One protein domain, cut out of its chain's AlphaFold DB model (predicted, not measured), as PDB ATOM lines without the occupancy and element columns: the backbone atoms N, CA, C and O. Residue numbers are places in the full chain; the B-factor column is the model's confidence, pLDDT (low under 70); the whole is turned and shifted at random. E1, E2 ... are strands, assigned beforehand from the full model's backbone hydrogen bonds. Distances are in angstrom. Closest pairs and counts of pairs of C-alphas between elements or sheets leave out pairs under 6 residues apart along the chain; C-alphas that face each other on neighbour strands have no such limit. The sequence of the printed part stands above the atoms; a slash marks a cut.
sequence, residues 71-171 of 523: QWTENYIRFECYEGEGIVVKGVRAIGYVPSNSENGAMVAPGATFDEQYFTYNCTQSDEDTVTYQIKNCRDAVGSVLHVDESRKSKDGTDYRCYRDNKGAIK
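AT A GLANCE: This is residues 71 to 171 of the 523 residues of an uncharacterized protein of Pristionchus pacificus (UniProt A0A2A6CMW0). What shape do these coordinates draw? A long, loose rod of three small antiparallel sheets in a row: E1 to E3, then E4 to E6, partly face to face with the first where their ends overlap, then the hairpin E7 and E8 at the far end. What is it made of? The printed part has 101 residues, with no named helix and eight named strands, E1 to E8 in that order along the chain; the class is all strand, though under half of the residues, 44, are in named strands. How large is it? It is loose, with a radius of gyration of the C-alphas of 17.1 A and spans of 62 by 28 by 18 A.

IN THESE COORDINATES: Where does the first sheet run? E1 is residues 71 to 74, with C-alpha 71 at (51.940, -69.397, 24.275); E2 is residues 77 to 83, 19.4 A long, and E3 is residues 90 to 97, 21.3 A. Where is the second? E4 is residues 113 to 115, E5 residues 119 to 125, 19.4 A, and E6 residues 131 to 139, 23.1 A, beginning at (61.373, -61.271, 16.083). Where are the last strands? E7 is residues 151 to 153 and E8 residues 159 to 161, with C-alpha 161 at (87.091, -70.246, 10.845).

HOW THE PARTS SIT: How are the first strands paired? E1, E2 and E3 form a meander, each strand the antiparallel neighbour of the one before; N 74 and O 77 are 2.9 A apart, and N 80 and O 93 are 2.9 A apart. And the next three? E4, E5 and E6 form a second meander, with N 121 and O 114 at 2.8 A and N 122 and O 134 at 2.8 A. How do these sheets meet? They form a sandwich, two sheets face to face, their best planes 36 degrees apart; the closest C-alphas of E3 and E6, Ala 94 and Val 131, are 6.1 A apart. Where does the hairpin E7 and E8 stand? N 152 and O 160 are 2.7 A apart; E7 is apart from E6, and E8 is apart from E6 too, but only just, at 8.2 A.

THE WHOLE: What marks the greatest length? The two C-alphas farthest apart, those of Ile 87 and Gly 157, are 62.8 A apart. Which links are long? Those from E3 to E4, residues 98 to 112, and from E6 to E7; the printed part has no cut. Where is confidence low? The mean pLDDT of the printed part is 79.7, and residues 85 to 89, 128, 155 to 158 and 165 to 167 are under 70.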
ATOM      1  N   GLN A  71      50.623 -69.511  24.871       91.25
ATOM      2  CA  GLN A  71      51.940 -69.397  24.275       91.25
ATOM      3  C   GLN A  71      52.291 -70.654  23.489       91.25
ATOM      4  O   GLN A  71      52.064 -71.775  23.941       91.25
ATOM      5  N   TRP A  72      52.915 -70.480  22.328       90.19
ATOM      6  CA  TRP A  72      53.402 -71.593  21.514       90.19
ATOM      7  C   TRP A  72      54.715 -71.233  20.829       90.19
ATOM      8  O   TRP A  72      55.036 -70.060  20.641       90.19
ATOM      9  N   THR A  73      55.493 -72.260  20.492       86.19
ATOM     10  CA  THR A  73      56.742 -72.101  19.745       86.19
ATOM     11  C   THR A  73      56.522 -72.558  18.318       86.19
ATOM     12  O   THR A  73      56.135 -73.704  18.096       86.19
ATOM     13  N   GLU A  74      56.835 -71.702  17.356       80.69
ATOM     14  CA  GLU A  74      56.864 -72.065  15.944       80.69
ATOM     15  C   GLU A  74      58.105 -71.455  15.294       80.69
ATOM     16  O   GLU A  74      58.442 -70.299  15.540       80.69
ATOM     17  N   ASN A  75      58.826 -72.247  14.493       76.19
ATOM     18  CA  ASN A  75      60.058 -71.820  13.819       76.19
ATOM     19  C   ASN A  75      61.063 -71.121  14.755       76.19
ATOM     20  O   ASN A  75      61.676 -70.121  14.384       76.19
ATOM     21  N   TYR A  76      61.258 -71.672  15.958       80.19
ATOM     22  CA  TYR A  76      62.131 -71.147  17.018       80.19
ATOM     23  C   TYR A  76      61.677 -69.822  17.646       80.19
ATOM     24  O   TYR A  76      62.383 -69.307  18.510       80.19
ATOM     25  N   ILE A  77      60.516 -69.280  17.276       83.25
ATOM     26  CA  ILE A  77      59.948 -68.053  17.841       83.25
ATOM     27  C   ILE A  77      58.833 -68.418  18.820       83.25
ATOM     28  O   ILE A  77      58.012 -69.293  18.546       83.25
ATOM     29  N   ARG A  78      58.823 -67.764  19.984       89.31
ATOM     30  CA  ARG A  78      57.742 -67.863  20.964       89.31
ATOM     31  C   ARG A  78      56.712 -66.787  20.664       89.31
ATOM     32  O   ARG A  78      57.047 -65.603  20.668       89.31
ATOM     33  N   PHE A  79      55.472 -67.205  20.485       89.06
ATOM     34  CA  PHE A  79      54.330 -66.318  20.336       89.06
ATOM     35  C   PHE A  79      53.497 -66.309  21.612       89.06
ATOM     36  O   PHE A  79      53.459 -67.306  22.339       89.06
ATOM     37  N   GLU A  80      52.842 -65.184  21.864       89.88
ATOM     38  CA  GLU A  80      51.858 -65.003  22.924       89.88
ATOM     39  C   GLU A  80      50.576 -64.412  22.343       89.88
ATOM     40  O   GLU A  80      50.607 -63.456  21.559       89.88
ATOM     41  N   CYS A  81      49.452 -64.981  22.761       88.88
ATOM     42  CA  CYS A  81      48.129 -64.436  22.520       88.88
ATOM     43  C   CYS A  81      47.819 -63.389  23.597       88.88
ATOM     44  O   CYS A  81      47.793 -63.715  24.785       88.88
ATOM     45  N   TYR A  82      47.591 -62.139  23.203       84.94
ATOM     46  CA  TYR A  82      47.380 -61.026  24.130       84.94
ATOM     47  C   TYR A  82      46.055 -60.304  23.865       84.94
ATOM     48  O   TYR A  82      45.469 -60.404  22.783       84.94
ATOM     49  N   GLU A  83      45.584 -59.568  24.868       84.56
ATOM     50  CA  GLU A  83      44.437 -58.667  24.760       84.56
ATOM     51  C   GLU A  83      44.951 -57.236  24.559       84.56
ATOM     52  O   GLU A  83      45.743 -56.743  25.364       84.56
ATOM     53  N   GLY A  84      44.574 -56.598  23.448       74.19
ATOM     54  CA  GLY A  84      44.987 -55.229  23.144       74.19
ATOM     55  C   GLY A  84      44.338 -54.191  24.066       74.19
ATOM     56  O   GLY A  84      43.214 -54.370  24.534       74.19
ATOM     57  N   GLU A  85      45.026 -53.072  24.306       63.25
ATOM     58  CA  GLU A  85      44.478 -51.961  25.088       63.25
ATOM     59  C   GLU A  85      43.466 -51.147  24.256       63.25
ATOM     60  O   GLU A  85      43.791 -50.620  23.191       63.25
ATOM     61  N   GLY A  86      42.227 -51.016  24.749       67.25
ATOM     62  CA  GLY A  86      41.179 -50.176  24.155       67.25
ATOM     63  C   GLY A  86      39.935 -50.959  23.731       67.25
ATOM     64  O   GLY A  86      39.055 -51.220  24.548       67.25
ATOM     65  N   ILE A  87      39.831 -51.294  22.443       54.47
ATOM     66  CA  ILE A  87      38.787 -52.190  21.917       54.47
ATOM     67  C   ILE A  87      39.305 -53.614  22.122       54.47
ATOM     68  O   ILE A  87      40.438 -53.874  21.736       54.47
ATOM     69  N   VAL A  88      38.507 -54.508  22.718       57.16
ATOM     70  CA  VAL A  88      38.856 -55.915  23.008       57.16
ATOM     71  C   VAL A  88      39.156 -56.670  21.704       57.16
ATOM     72  O   VAL A  88      38.311 -57.374  21.153       57.16
ATOM     73  N   VAL A  89      40.353 -56.464  21.161       66.88
ATOM     74  CA  VAL A  89      40.879 -57.140  19.981       66.88
ATOM     75  C   VAL A  89      41.989 -58.048  20.472       66.88
ATOM     76  O   VAL A  89      42.982 -57.613  21.055       66.88
ATOM     77  N   LYS A  90      41.775 -59.340  20.258       77.88
ATOM     78  CA  LYS A  90      42.745 -60.383  20.541       77.88
ATOM     79  C   LYS A  90      43.819 -60.359  19.461       77.88
ATOM     80  O   LYS A  90      43.497 -60.372  18.274       77.88
ATOM     81  N   GLY A  91      45.076 -60.303  19.882       81.19
ATOM     82  CA  GLY A  91      46.236 -60.230  19.002       81.19
ATOM     83  C   GLY A  91      47.235 -61.346  19.280       81.19
ATOM     84  O   GLY A  91      47.197 -61.997  20.323       81.19
ATOM     85  N   VAL A  92      48.148 -61.559  18.336       81.88
ATOM     86  CA  VAL A  92      49.307 -62.442  18.500       81.88
ATOM     87  C   VAL A  92      50.557 -61.602  18.330       81.88
ATOM     88  O   VAL A  92      50.664 -60.855  17.363       81.88
ATOM     89  N   ARG A  93      51.504 -61.722  19.257       85.44
ATOM     90  CA  ARG A  93      52.819 -61.077  19.142       85.44
ATOM     91  C   ARG A  93      53.929 -62.078  19.403       85.44
ATOM     92  O   ARG A  93      53.763 -63.015  20.185       85.44
ATOM     93  N   ALA A  94      55.073 -61.867  18.769       86.12
ATOM     94  CA  ALA A  94      56.280 -62.609  19.089       86.12
ATOM     95  C   ALA A  94      56.921 -62.015  20.354       86.12
ATOM     96  O   ALA A  94      57.160 -60.814  20.432       86.12
ATOM     97  N   ILE A  95      57.195 -62.852  21.358       87.00
ATOM     98  CA  ILE A  95      57.705 -62.419  22.676       87.00
ATOM     99  C   ILE A  95      59.148 -62.855  22.952       87.00
ATOM    100  O   ILE A  95      59.731 -62.501  23.976       87.00
ATOM    101  N   GLY A  96      59.748 -63.624  22.048       86.00
ATOM    102  CA  GLY A  96      61.125 -64.083  22.175       86.00
ATOM    103  C   GLY A  96      61.404 -65.288  21.296       86.00
ATOM    104  O   GLY A  96      60.627 -65.623  20.405       86.00
ATOM    105  N   TYR A  97      62.516 -65.963  21.557       86.00
ATOM    106  CA  TYR A  97      62.916 -67.161  20.822       86.00
ATOM    107  C   TYR A  97      63.156 -68.337  21.754       86.00
ATOM    108  O   TYR A  97      63.444 -68.175  22.937       86.00
ATOM    109  N   VAL A  98      63.059 -69.540  21.202       84.25
ATOM    110  CA  VAL A  98      63.226 -70.801  21.915       84.25
ATOM    111  C   VAL A  98      64.158 -71.693  21.094       84.25
ATOM    112  O   VAL A  98      63.710 -72.354  20.155       84.25
ATOM    113  N   PRO A  99      65.459 -71.755  21.437       77.12
ATOM    114  CA  PRO A  99      66.466 -72.476  20.652       77.12
ATOM    115  C   PRO A  99      66.159 -73.956  20.424       77.12
ATOM    116  O   PRO A  99      66.515 -74.516  19.392       77.12
ATOM    117  N   SER A 100      65.485 -74.603  21.377       76.56
ATOM    118  CA  SER A 100      65.117 -76.016  21.263       76.56
ATOM    119  C   SER A 100      63.938 -76.273  20.323       76.56
ATOM    120  O   SER A 100      63.613 -77.434  20.088       76.56
ATOM    121  N   ASN A 101      63.278 -75.219  19.826       81.06
ATOM    122  CA  ASN A 101      62.023 -75.283  19.073       81.06
ATOM    123  C   ASN A 101      60.939 -76.136  19.758       81.06
ATOM    124  O   ASN A 101      60.138 -76.796  19.105       81.06
ATOM    125  N   SER A 102      60.962 -76.185  21.089       81.75
ATOM    126  CA  SER A 102      60.015 -76.953  21.893       81.75
ATOM    127  C   SER A 102      58.990 -76.017  22.519       81.75
ATOM    128  O   SER A 102      59.335 -74.912  22.944       81.75
ATOM    129  N   GLU A 103      57.749 -76.478  22.659       79.75
ATOM    130  CA  GLU A 103      56.710 -75.756  23.404       79.75
ATOM    131  C   GLU A 103      57.122 -75.459  24.853       79.75
ATOM    132  O   GLU A 103      56.762 -74.415  25.378       79.75
ATOM    133  N   ASN A 104      57.964 -76.289  25.473       83.25
ATOM    134  CA  ASN A 104      58.460 -76.081  26.842       83.25
ATOM    135  C   ASN A 104      59.930 -75.640  26.889       83.25
ATOM    136  O   ASN A 104      60.582 -75.715  27.929       83.25
ATOM    137  N   GLY A 105      60.496 -75.234  25.751       83.50
ATOM    138  CA  GLY A 105      61.878 -74.783  25.696       83.50
ATOM    139  C   GLY A 105      62.081 -73.448  26.407       83.50
ATOM    140  O   GLY A 105      61.195 -72.590  26.402       83.50
ATOM    141  N   ALA A 106      63.275 -73.270  26.981       85.00
ATOM    142  CA  ALA A 106      63.669 -72.019  27.613       85.00
ATOM    143  C   ALA A 106      63.586 -70.871  26.599       85.00
ATOM    144  O   ALA A 106      64.234 -70.911  25.550       85.00
ATOM    145  N   MET A 107      62.769 -69.871  26.927       87.94
ATOM    146  CA  MET A 107      62.641 -68.665  26.129       87.94
ATOM    147  C   MET A 107      63.807 -67.733  26.420       87.94
ATOM    148  O   MET A 107      64.217 -67.555  27.567       87.94
ATOM    149  N   VAL A 108      64.308 -67.104  25.373       85.94
ATOM    150  CA  VAL A 108      65.300 -66.055  25.470       85.94
ATOM    151  C   VAL A 108      64.692 -64.779  24.892       85.94
ATOM    152  O   VAL A 108      64.067 -64.782  23.828       85.94
ATOM    153  N   ALA A 109      64.796 -63.699  25.662       86.94
ATOM    154  CA  ALA A 109      64.119 -62.445  25.373       86.94
ATOM    155  C   ALA A 109      64.755 -61.700  24.180       86.94
ATOM    156  O   ALA A 109      65.946 -61.887  23.900       86.94
ATOM    157  N   PRO A 110      63.999 -60.824  23.496       86.44
ATOM    158  CA  PRO A 110      64.557 -59.867  22.547       86.44
ATOM    159  C   PRO A 110      65.723 -59.068  23.144       86.44
ATOM    160  O   PRO A 110      65.696 -58.668  24.307       86.44
ATOM    161  N   GLY A 111      66.782 -58.874  22.359       83.44
ATOM    162  CA  GLY A 111      68.017 -58.210  22.784       83.44
ATOM    163  C   GLY A 111      69.007 -59.106  23.541       83.44
ATOM    164  O   GLY A 111      70.161 -58.711  23.721       83.44
ATOM    165  N   ALA A 112      68.607 -60.312  23.959       87.62
ATOM    166  CA  ALA A 112      69.510 -61.274  24.580       87.62
ATOM    167  C   ALA A 112      70.203 -62.179  23.543       87.62
ATOM    168  O   ALA A 112      69.749 -62.365  22.412       87.62
ATOM    169  N   THR A 113      71.334 -62.756  23.956       88.44
ATOM    170  CA  THR A 113      72.096 -63.729  23.166       88.44
ATOM    171  C   THR A 113      72.007 -65.119  23.773       88.44
ATOM    172  O   THR A 113      71.998 -65.265  24.994       88.44
ATOM    173  N   PHE A 114      72.030 -66.144  22.923       86.19
ATOM    174  CA  PHE A 114      72.059 -67.543  23.341       86.19
ATOM    175  C   PHE A 114      73.256 -68.251  22.740       86.19
ATOM    176  O   PHE A 114      73.587 -68.091  21.568       86.19
ATOM    177  N   ASP A 115      73.875 -69.058  23.574       86.31
ATOM    178  CA  ASP A 115      75.169 -69.648  23.340       86.31
ATOM    179  C   ASP A 115      74.968 -71.159  23.162       86.31
ATOM    180  O   ASP A 115      74.829 -71.901  24.132       86.31
ATOM    181  N   GLU A 116      74.945 -71.622  21.912       81.12
ATOM    182  CA  GLU A 116      74.868 -73.047  21.571       81.12
ATOM    183  C   GLU A 116      76.281 -73.647  21.464       81.12
ATOM    184  O   GLU A 116      77.274 -72.973  21.720       81.12
ATOM    185  N   GLN A 117      76.416 -74.916  21.077       77.00
ATOM    186  CA  GLN A 117      77.719 -75.575  20.992       77.00
ATOM    187  C   GLN A 117      78.687 -74.882  20.015       77.00
ATOM    188  O   GLN A 117      79.857 -74.726  20.346       77.00
ATOM    189  N   TYR A 118      78.211 -74.463  18.836       80.12
ATOM    190  CA  TYR A 118      79.067 -73.933  17.759       80.12
ATOM    191  C   TYR A 118      78.696 -72.534  17.277       80.12
ATOM    192  O   TYR A 118      79.387 -71.974  16.427       80.12
ATOM    193  N   PHE A 119      77.619 -71.960  17.800       85.31
ATOM    194  CA  PHE A 119      77.131 -70.657  17.379       85.31
ATOM    195  C   PHE A 119      76.632 -69.882  18.589       85.31
ATOM    196  O   PHE A 119      76.019 -70.436  19.501       85.31
ATOM    197  N   THR A 120      76.904 -68.586  18.578       88.25
ATOM    198  CA  THR A 120      76.218 -67.616  19.423       88.25
ATOM    199  C   THR A 120      75.148 -66.980  18.563       88.25
ATOM    200  O   THR A 120      75.456 -66.432  17.504       88.25
ATOM    201  N   TYR A 121      73.909 -67.025  19.017       85.81
ATOM    202  CA  TYR A 121      72.771 -66.426  18.346       85.81
ATOM    203  C   TYR A 121      72.366 -65.132  19.035       85.81
ATOM    204  O   TYR A 121      72.588 -64.946  20.234       85.81
ATOM    205  N   ASN A 122      71.768 -64.244  18.256       88.19
ATOM    206  CA  ASN A 122      71.158 -63.016  18.722       88.19
ATOM    207  C   ASN A 122      69.678 -63.024  18.362       88.19
ATOM    208  O   ASN A 122      69.309 -63.452  17.265       88.19
ATOM    209  N   CYS A 123      68.865 -62.508  19.274       84.88
ATOM    210  CA  CYS A 123      67.468 -62.232  19.017       84.88
ATOM    211  C   CYS A 123      67.241 -60.741  18.925       84.88
ATOM    212  O   CYS A 123      67.534 -59.989  19.856       84.88
ATOM    213  N   THR A 124      66.712 -60.326  17.788       83.94
ATOM    214  CA  THR A 124      66.408 -58.931  17.501       83.94
ATOM    215  C   THR A 124      64.925 -58.791  17.229       83.94
ATOM    216  O   THR A 124      64.380 -59.532  16.416       83.94
ATOM    217  N   GLN A 125      64.283 -57.845  17.907       81.88
ATOM    218  CA  GLN A 125      62.923 -57.411  17.606       81.88
ATOM    219  C   GLN A 125      63.020 -56.107  16.815       81.88
ATOM    220  O   GLN A 125      63.761 -55.209  17.219       81.88
ATOM    221  N   SER A 126      62.362 -56.044  15.659       77.44
ATOM    222  CA  SER A 126      62.185 -54.791  14.922       77.44
ATOM    223  C   SER A 126      61.015 -53.989  15.496       77.44
ATOM    224  O   SER A 126      60.209 -54.517  16.259       77.44
ATOM    225  N   ASP A 127      60.897 -52.728  15.080       72.12
ATOM    226  CA  ASP A 127      59.813 -51.822  15.490       72.12
ATOM    227  C   ASP A 127      58.405 -52.293  15.039       72.12
ATOM    228  O   ASP A 127      57.403 -51.755  15.495       72.12
ATOM    229  N   GLU A 128      58.326 -53.314  14.175       68.56
ATOM    230  CA  GLU A 128      57.095 -53.939  13.649       68.56
ATOM    231  C   GLU A 128      56.804 -55.306  14.313       68.56
ATOM    232  O   GLU A 128      56.366 -56.245  13.651       68.56
ATOM    233  N   ASP A 129      57.159 -55.487  15.592       70.88
ATOM    234  CA  ASP A 129      56.947 -56.728  16.368       70.88
ATOM    235  C   ASP A 129      57.459 -58.026  15.706       70.88
ATOM    236  O   ASP A 129      57.068 -59.146  16.053       70.88
ATOM    237  N   THR A 130      58.397 -57.895  14.766       75.62
ATOM    238  CA  THR A 130      59.027 -59.032  14.100       75.62
ATOM    239  C   THR A 130      60.247 -59.451  14.892       75.62
ATOM    240  O   THR A 130      61.209 -58.692  15.039       75.62
ATOM    241  N   VAL A 131      60.237 -60.691  15.374       77.38
ATOM    242  CA  VAL A 131      61.373 -61.271  16.083       77.38
ATOM    243  C   VAL A 131      62.200 -62.098  15.101       77.38
ATOM    244  O   VAL A 131      61.712 -62.995  14.411       77.38
ATOM    245  N   THR A 132      63.487 -61.777  15.026       76.06
ATOM    246  CA  THR A 132      64.462 -62.416  14.141       76.06
ATOM    247  C   THR A 132      65.523 -63.135  14.957       76.06
ATOM    248  O   THR A 132      66.107 -62.579  15.888       76.06
ATOM    249  N   TYR A 133      65.783 -64.387  14.584       77.06
ATOM    250  CA  TYR A 133      66.777 -65.243  15.214       77.06
ATOM    251  C   TYR A 133      67.920 -65.511  14.239       77.06
ATOM    252  O   TYR A 133      67.766 -66.229  13.245       77.06
ATOM    253  N   GLN A 134      69.076 -64.906  14.510       80.69
ATOM    254  CA  GLN A 134      70.225 -64.957  13.612       80.69
ATOM    255  C   GLN A 134      71.503 -65.326  14.353       80.69
ATOM    256  O   GLN A 134      71.721 -64.968  15.510       80.69
ATOM    257  N   ILE A 135      72.390 -66.027  13.653       83.06
ATOM    258  CA  ILE A 135      73.739 -66.296  14.142       83.06
ATOM    259  C   ILE A 135      74.472 -64.957  14.262       83.06
ATOM    260  O   ILE A 135      74.518 -64.180  13.314       83.06
ATOM    261  N   LYS A 136      75.062 -64.698  15.427       88.25
ATOM    262  CA  LYS A 136      75.904 -63.531  15.703       88.25
ATOM    263  C   LYS A 136      77.378 -63.850  15.488       88.25
ATOM    264  O   LYS A 136      78.072 -63.088  14.828       88.25
ATOM    265  N   ASN A 137      77.845 -64.964  16.052       90.88
ATOM    266  CA  ASN A 137      79.229 -65.435  15.976       90.88
ATOM    267  C   ASN A 137      79.261 -66.967  15.925       90.88
ATOM    268  O   ASN A 137      78.283 -67.629  16.275       90.88
ATOM    269  N   CYS A 138      80.404 -67.530  15.551       88.00
ATOM    270  CA  CYS A 138      80.668 -68.954  15.711       88.00
ATOM    271  C   CYS A 138      81.319 -69.225  17.076       88.00
ATOM    272  O   CYS A 138      81.715 -68.302  17.789       88.00
ATOM    273  N   ARG A 139      81.452 -70.497  17.448       87.19
ATOM    274  CA  ARG A 139      82.155 -70.953  18.651       87.19
ATOM    275  C   ARG A 139      83.006 -72.175  18.325       87.19
ATOM    276  O   ARG A 139      82.630 -72.988  17.482       87.19
ATOM    277  N   ASP A 140      84.158 -72.291  18.974       81.81
ATOM    278  CA  ASP A 140      85.005 -73.485  18.869       81.81
ATOM    279  C   ASP A 140      84.466 -74.652  19.725       81.81
ATOM    280  O   ASP A 140      83.487 -74.511  20.457       81.81
ATOM    281  N   ALA A 141      85.097 -75.832  19.656       73.06
ATOM    282  CA  ALA A 141      84.625 -77.015  20.391       73.06
ATOM    283  C   ALA A 141      84.704 -76.899  21.924       73.06
ATOM    284  O   ALA A 141      84.106 -77.726  22.614       73.06
ATOM    285  N   VAL A 142      85.425 -75.909  22.466       79.75
ATOM    286  CA  VAL A 142      85.458 -75.630  23.911       79.75
ATOM    287  C   VAL A 142      84.486 -74.512  24.306       79.75
ATOM    288  O   VAL A 142      84.448 -74.124  25.472       79.75
ATOM    289  N   GLY A 143      83.683 -74.017  23.358       81.44
ATOM    290  CA  GLY A 143      82.662 -72.995  23.569       81.44
ATOM    291  C   GLY A 143      83.193 -71.560  23.553       81.44
ATOM    292  O   GLY A 143      82.454 -70.634  23.897       81.44
ATOM    293  N   SER A 144      84.446 -71.328  23.155       89.06
ATOM    294  CA  SER A 144      84.972 -69.963  23.056       89.06
ATOM    295  C   SER A 144      84.435 -69.291  21.799       89.06
ATOM    296  O   SER A 144      84.428 -69.886  20.722       89.06
ATOM    297  N   VAL A 145      84.016 -68.032  21.928       91.56
ATOM    298  CA  VAL A 145      83.485 -67.248  20.807       91.56
ATOM    299  C   VAL A 145      84.572 -67.028  19.754       91.56
ATOM    300  O   VAL A 145      85.725 -66.732  20.088       91.56
ATOM    301  N   LEU A 146      84.184 -67.195  18.492       89.44
ATOM    302  CA  LEU A 146      84.956 -66.923  17.289       89.44
ATOM    303  C   LEU A 146      84.169 -65.909  16.453       89.44
ATOM    304  O   LEU A 146      83.087 -66.221  15.944       89.44
ATOM    305  N   HIS A 147      84.683 -64.686  16.361       92.88
ATOM    306  CA  HIS A 147      84.002 -63.617  15.640       92.88
ATOM    307  C   HIS A 147      83.909 -63.926  14.149       92.88
ATOM    308  O   HIS A 147      84.747 -64.636  13.599       92.88
ATOM    309  N   VAL A 148      82.877 -63.407  13.482       86.94
ATOM    310  CA  VAL A 148      82.754 -63.534  12.023       86.94
ATOM    311  C   VAL A 148      84.020 -62.981  11.361       86.94
ATOM    312  O   VAL A 148      84.509 -61.926  11.750       86.94
ATOM    313  N   ASP A 149      84.547 -63.729  10.394       84.44
ATOM    314  CA  ASP A 149      85.818 -63.507   9.692       84.44
ATOM    315  C   ASP A 149      87.094 -63.786  10.520       84.44
ATOM    316  O   ASP A 149      88.207 -63.625  10.018       84.44
ATOM    317  N   GLU A 150      86.959 -64.292  11.752       86.50
ATOM    318  CA  GLU A 150      88.070 -64.779  12.578       86.50
ATOM    319  C   GLU A 150      88.398 -66.254  12.278       86.50
ATOM    320  O   GLU A 150      87.508 -67.098  12.131       86.50
ATOM    321  N   SER A 151      89.695 -66.582  12.271       80.81
ATOM    322  CA  SER A 151      90.200 -67.960  12.288       80.81
ATOM    323  C   SER A 151      91.027 -68.220  13.547       80.81
ATOM    324  O   SER A 151      91.839 -67.383  13.943       80.81
ATOM    325  N   ARG A 152      90.873 -69.394  14.159       86.19
ATOM    326  CA  ARG A 152      91.566 -69.793  15.385       86.19
ATOM    327  C   ARG A 152      91.953 -71.262  15.352       86.19
ATOM    328  O   ARG A 152      91.113 -72.145  15.222       86.19
ATOM    329  N   LYS A 153      93.231 -71.525  15.618       77.00
ATOM    330  CA  LYS A 153      93.728 -72.877  15.861       77.00
ATOM    331  C   LYS A 153      93.611 -73.237  17.342       77.00
ATOM    332  O   LYS A 153      94.184 -72.560  18.194       77.00
ATOM    333  N   SER A 154      92.877 -74.301  17.642       72.50
ATOM    334  CA  SER A 154      92.726 -74.853  18.990       72.50
ATOM    335  C   SER A 154      94.003 -75.577  19.451       72.50
ATOM    336  O   SER A 154      94.895 -75.897  18.660       72.50
ATOM    337  N   LYS A 155      94.110 -75.838  20.763       69.69
ATOM    338  CA  LYS A 155      95.256 -76.527  21.393       69.69
ATOM    339  C   LYS A 155      95.458 -77.959  20.882       69.69
ATOM    340  O   LYS A 155      96.569 -78.475  20.965       69.69
ATOM    341  N   ASP A 156      94.400 -78.587  20.379       56.81
ATOM    342  CA  ASP A 156      94.409 -79.910  19.738       56.81
ATOM    343  C   ASP A 156      94.852 -79.872  18.263       56.81
ATOM    344  O   ASP A 156      95.038 -80.922  17.651       56.81
ATOM    345  N   GLY A 157      95.090 -78.680  17.709       57.19
ATOM    346  CA  GLY A 157      95.536 -78.476  16.334       57.19
ATOM    347  C   GLY A 157      94.407 -78.268  15.326       57.19
ATOM    348  O   GLY A 157      94.709 -77.979  14.166       57.19
ATOM    349  N   THR A 158      93.144 -78.357  15.752       58.56
ATOM    350  CA  THR A 158      91.972 -78.116  14.908       58.56
ATOM    351  C   THR A 158      91.859 -76.634  14.548       58.56
ATOM    352  O   THR A 158      91.992 -75.767  15.410       58.56
ATOM    353  N   ASP A 159      91.639 -76.334  13.269       70.19
ATOM    354  CA  ASP A 159      91.523 -74.964  12.760       70.19
ATOM    355  C   ASP A 159      90.052 -74.585  12.610       70.19
ATOM    356  O   ASP A 159      89.341 -75.249  11.862       70.19
ATOM    357  N   TYR A 160      89.600 -73.561  13.326       75.62
ATOM    358  CA  TYR A 160      88.240 -73.039  13.267       75.62
ATOM    359  C   TYR A 160      88.227 -71.730  12.478       75.62
ATOM    360  O   TYR A 160      89.067 -70.877  12.727       75.62
ATOM    361  N   ARG A 161      87.264 -71.505  11.585       77.44
ATOM    362  CA  ARG A 161      87.091 -70.246  10.845       77.44
ATOM    363  C   ARG A 161      85.628 -69.833  10.813       77.44
ATOM    364  O   ARG A 161      84.814 -70.528  10.239       77.44
ATOM    365  N   CYS A 162      85.260 -68.698  11.378       81.88
ATOM    366  CA  CYS A 162      83.917 -68.158  11.190       81.88
ATOM    367  C   CYS A 162      83.926 -67.228   9.977       81.88
ATOM    368  O   CYS A 162      84.867 -66.461   9.822       81.88
ATOM    369  N   TYR A 163      82.928 -67.267   9.101       76.19
ATOM    370  CA  TYR A 163      82.869 -66.389   7.927       76.19
ATOM    371  C   TYR A 163      81.440 -66.268   7.383       76.19
ATOM    372  O   TYR A 163      80.560 -67.024   7.787       76.19
ATOM    373  N   ARG A 164      81.183 -65.331   6.464       78.44
ATOM    374  CA  ARG A 164      79.907 -65.256   5.725       78.44
ATOM    375  C   ARG A 164      80.015 -65.920   4.360       78.44
ATOM    376  O   ARG A 164      80.960 -65.659   3.618       78.44
ATOM    377  N   ASP A 165      79.045 -66.758   4.012       66.00
ATOM    378  CA  ASP A 165      78.951 -67.299   2.659       66.00
ATOM    379  C   ASP A 165      78.508 -66.233   1.640       66.00
ATOM    380  O   ASP A 165      78.215 -65.083   1.969       66.00
ATOM    381  N   ASN A 166      78.451 -66.625   0.368       54.16
ATOM    382  CA  ASN A 166      78.045 -65.751  -0.732       54.16
ATOM    383  C   ASN A 166      76.575 -65.294  -0.670       54.16
ATOM    384  O   ASN A 166      76.187 -64.425  -1.446       54.16
ATOM    385  N   LYS A 167      75.763 -65.863   0.227       59.28
ATOM    386  CA  LYS A 167      74.387 -65.438   0.514       59.28
ATOM    387  C   LYS A 167      74.303 -64.605   1.800       59.28
ATOM    388  O   LYS A 167      73.207 -64.287   2.246       59.28
ATOM    389  N   GLY A 168      75.445 -64.262   2.402       70.56
ATOM    390  CA  GLY A 168      75.541 -63.480   3.634       70.56
ATOM    391  C   GLY A 168      75.296 -64.281   4.916       70.56
ATOM    392  O   GLY A 168      75.378 -63.707   6.007       70.56
ATOM    393  N   ALA A 169      75.036 -65.590   4.816       70.56
ATOM    394  CA  ALA A 169      74.780 -66.436   5.973       70.56
ATOM    395  C   ALA A 169      76.092 -66.752   6.699       70.56
ATOM    396  O   ALA A 169      77.088 -67.117   6.072       70.56
ATOM    397  N   ILE A 170      76.094 -66.635   8.028       73.81
ATOM    398  CA  ILE A 170      77.275 -66.946   8.836       73.81
ATOM    399  C   ILE A 170      77.474 -68.461   8.898       73.81
ATOM    400  O   ILE A 170      76.548 -69.237   9.151       73.81
ATOM    401  N   LYS A 171      78.717 -68.857   8.659       72.31
ATOM    402  CA  LYS A 171      79.204 -70.219   8.601       72.31
ATOM    403  C   LYS A 171      80.417 -70.364   9.521       72.31
ATOM    404  O   LYS A 171      81.292 -69.505   9.527       72.31
TER     405      LYS A 171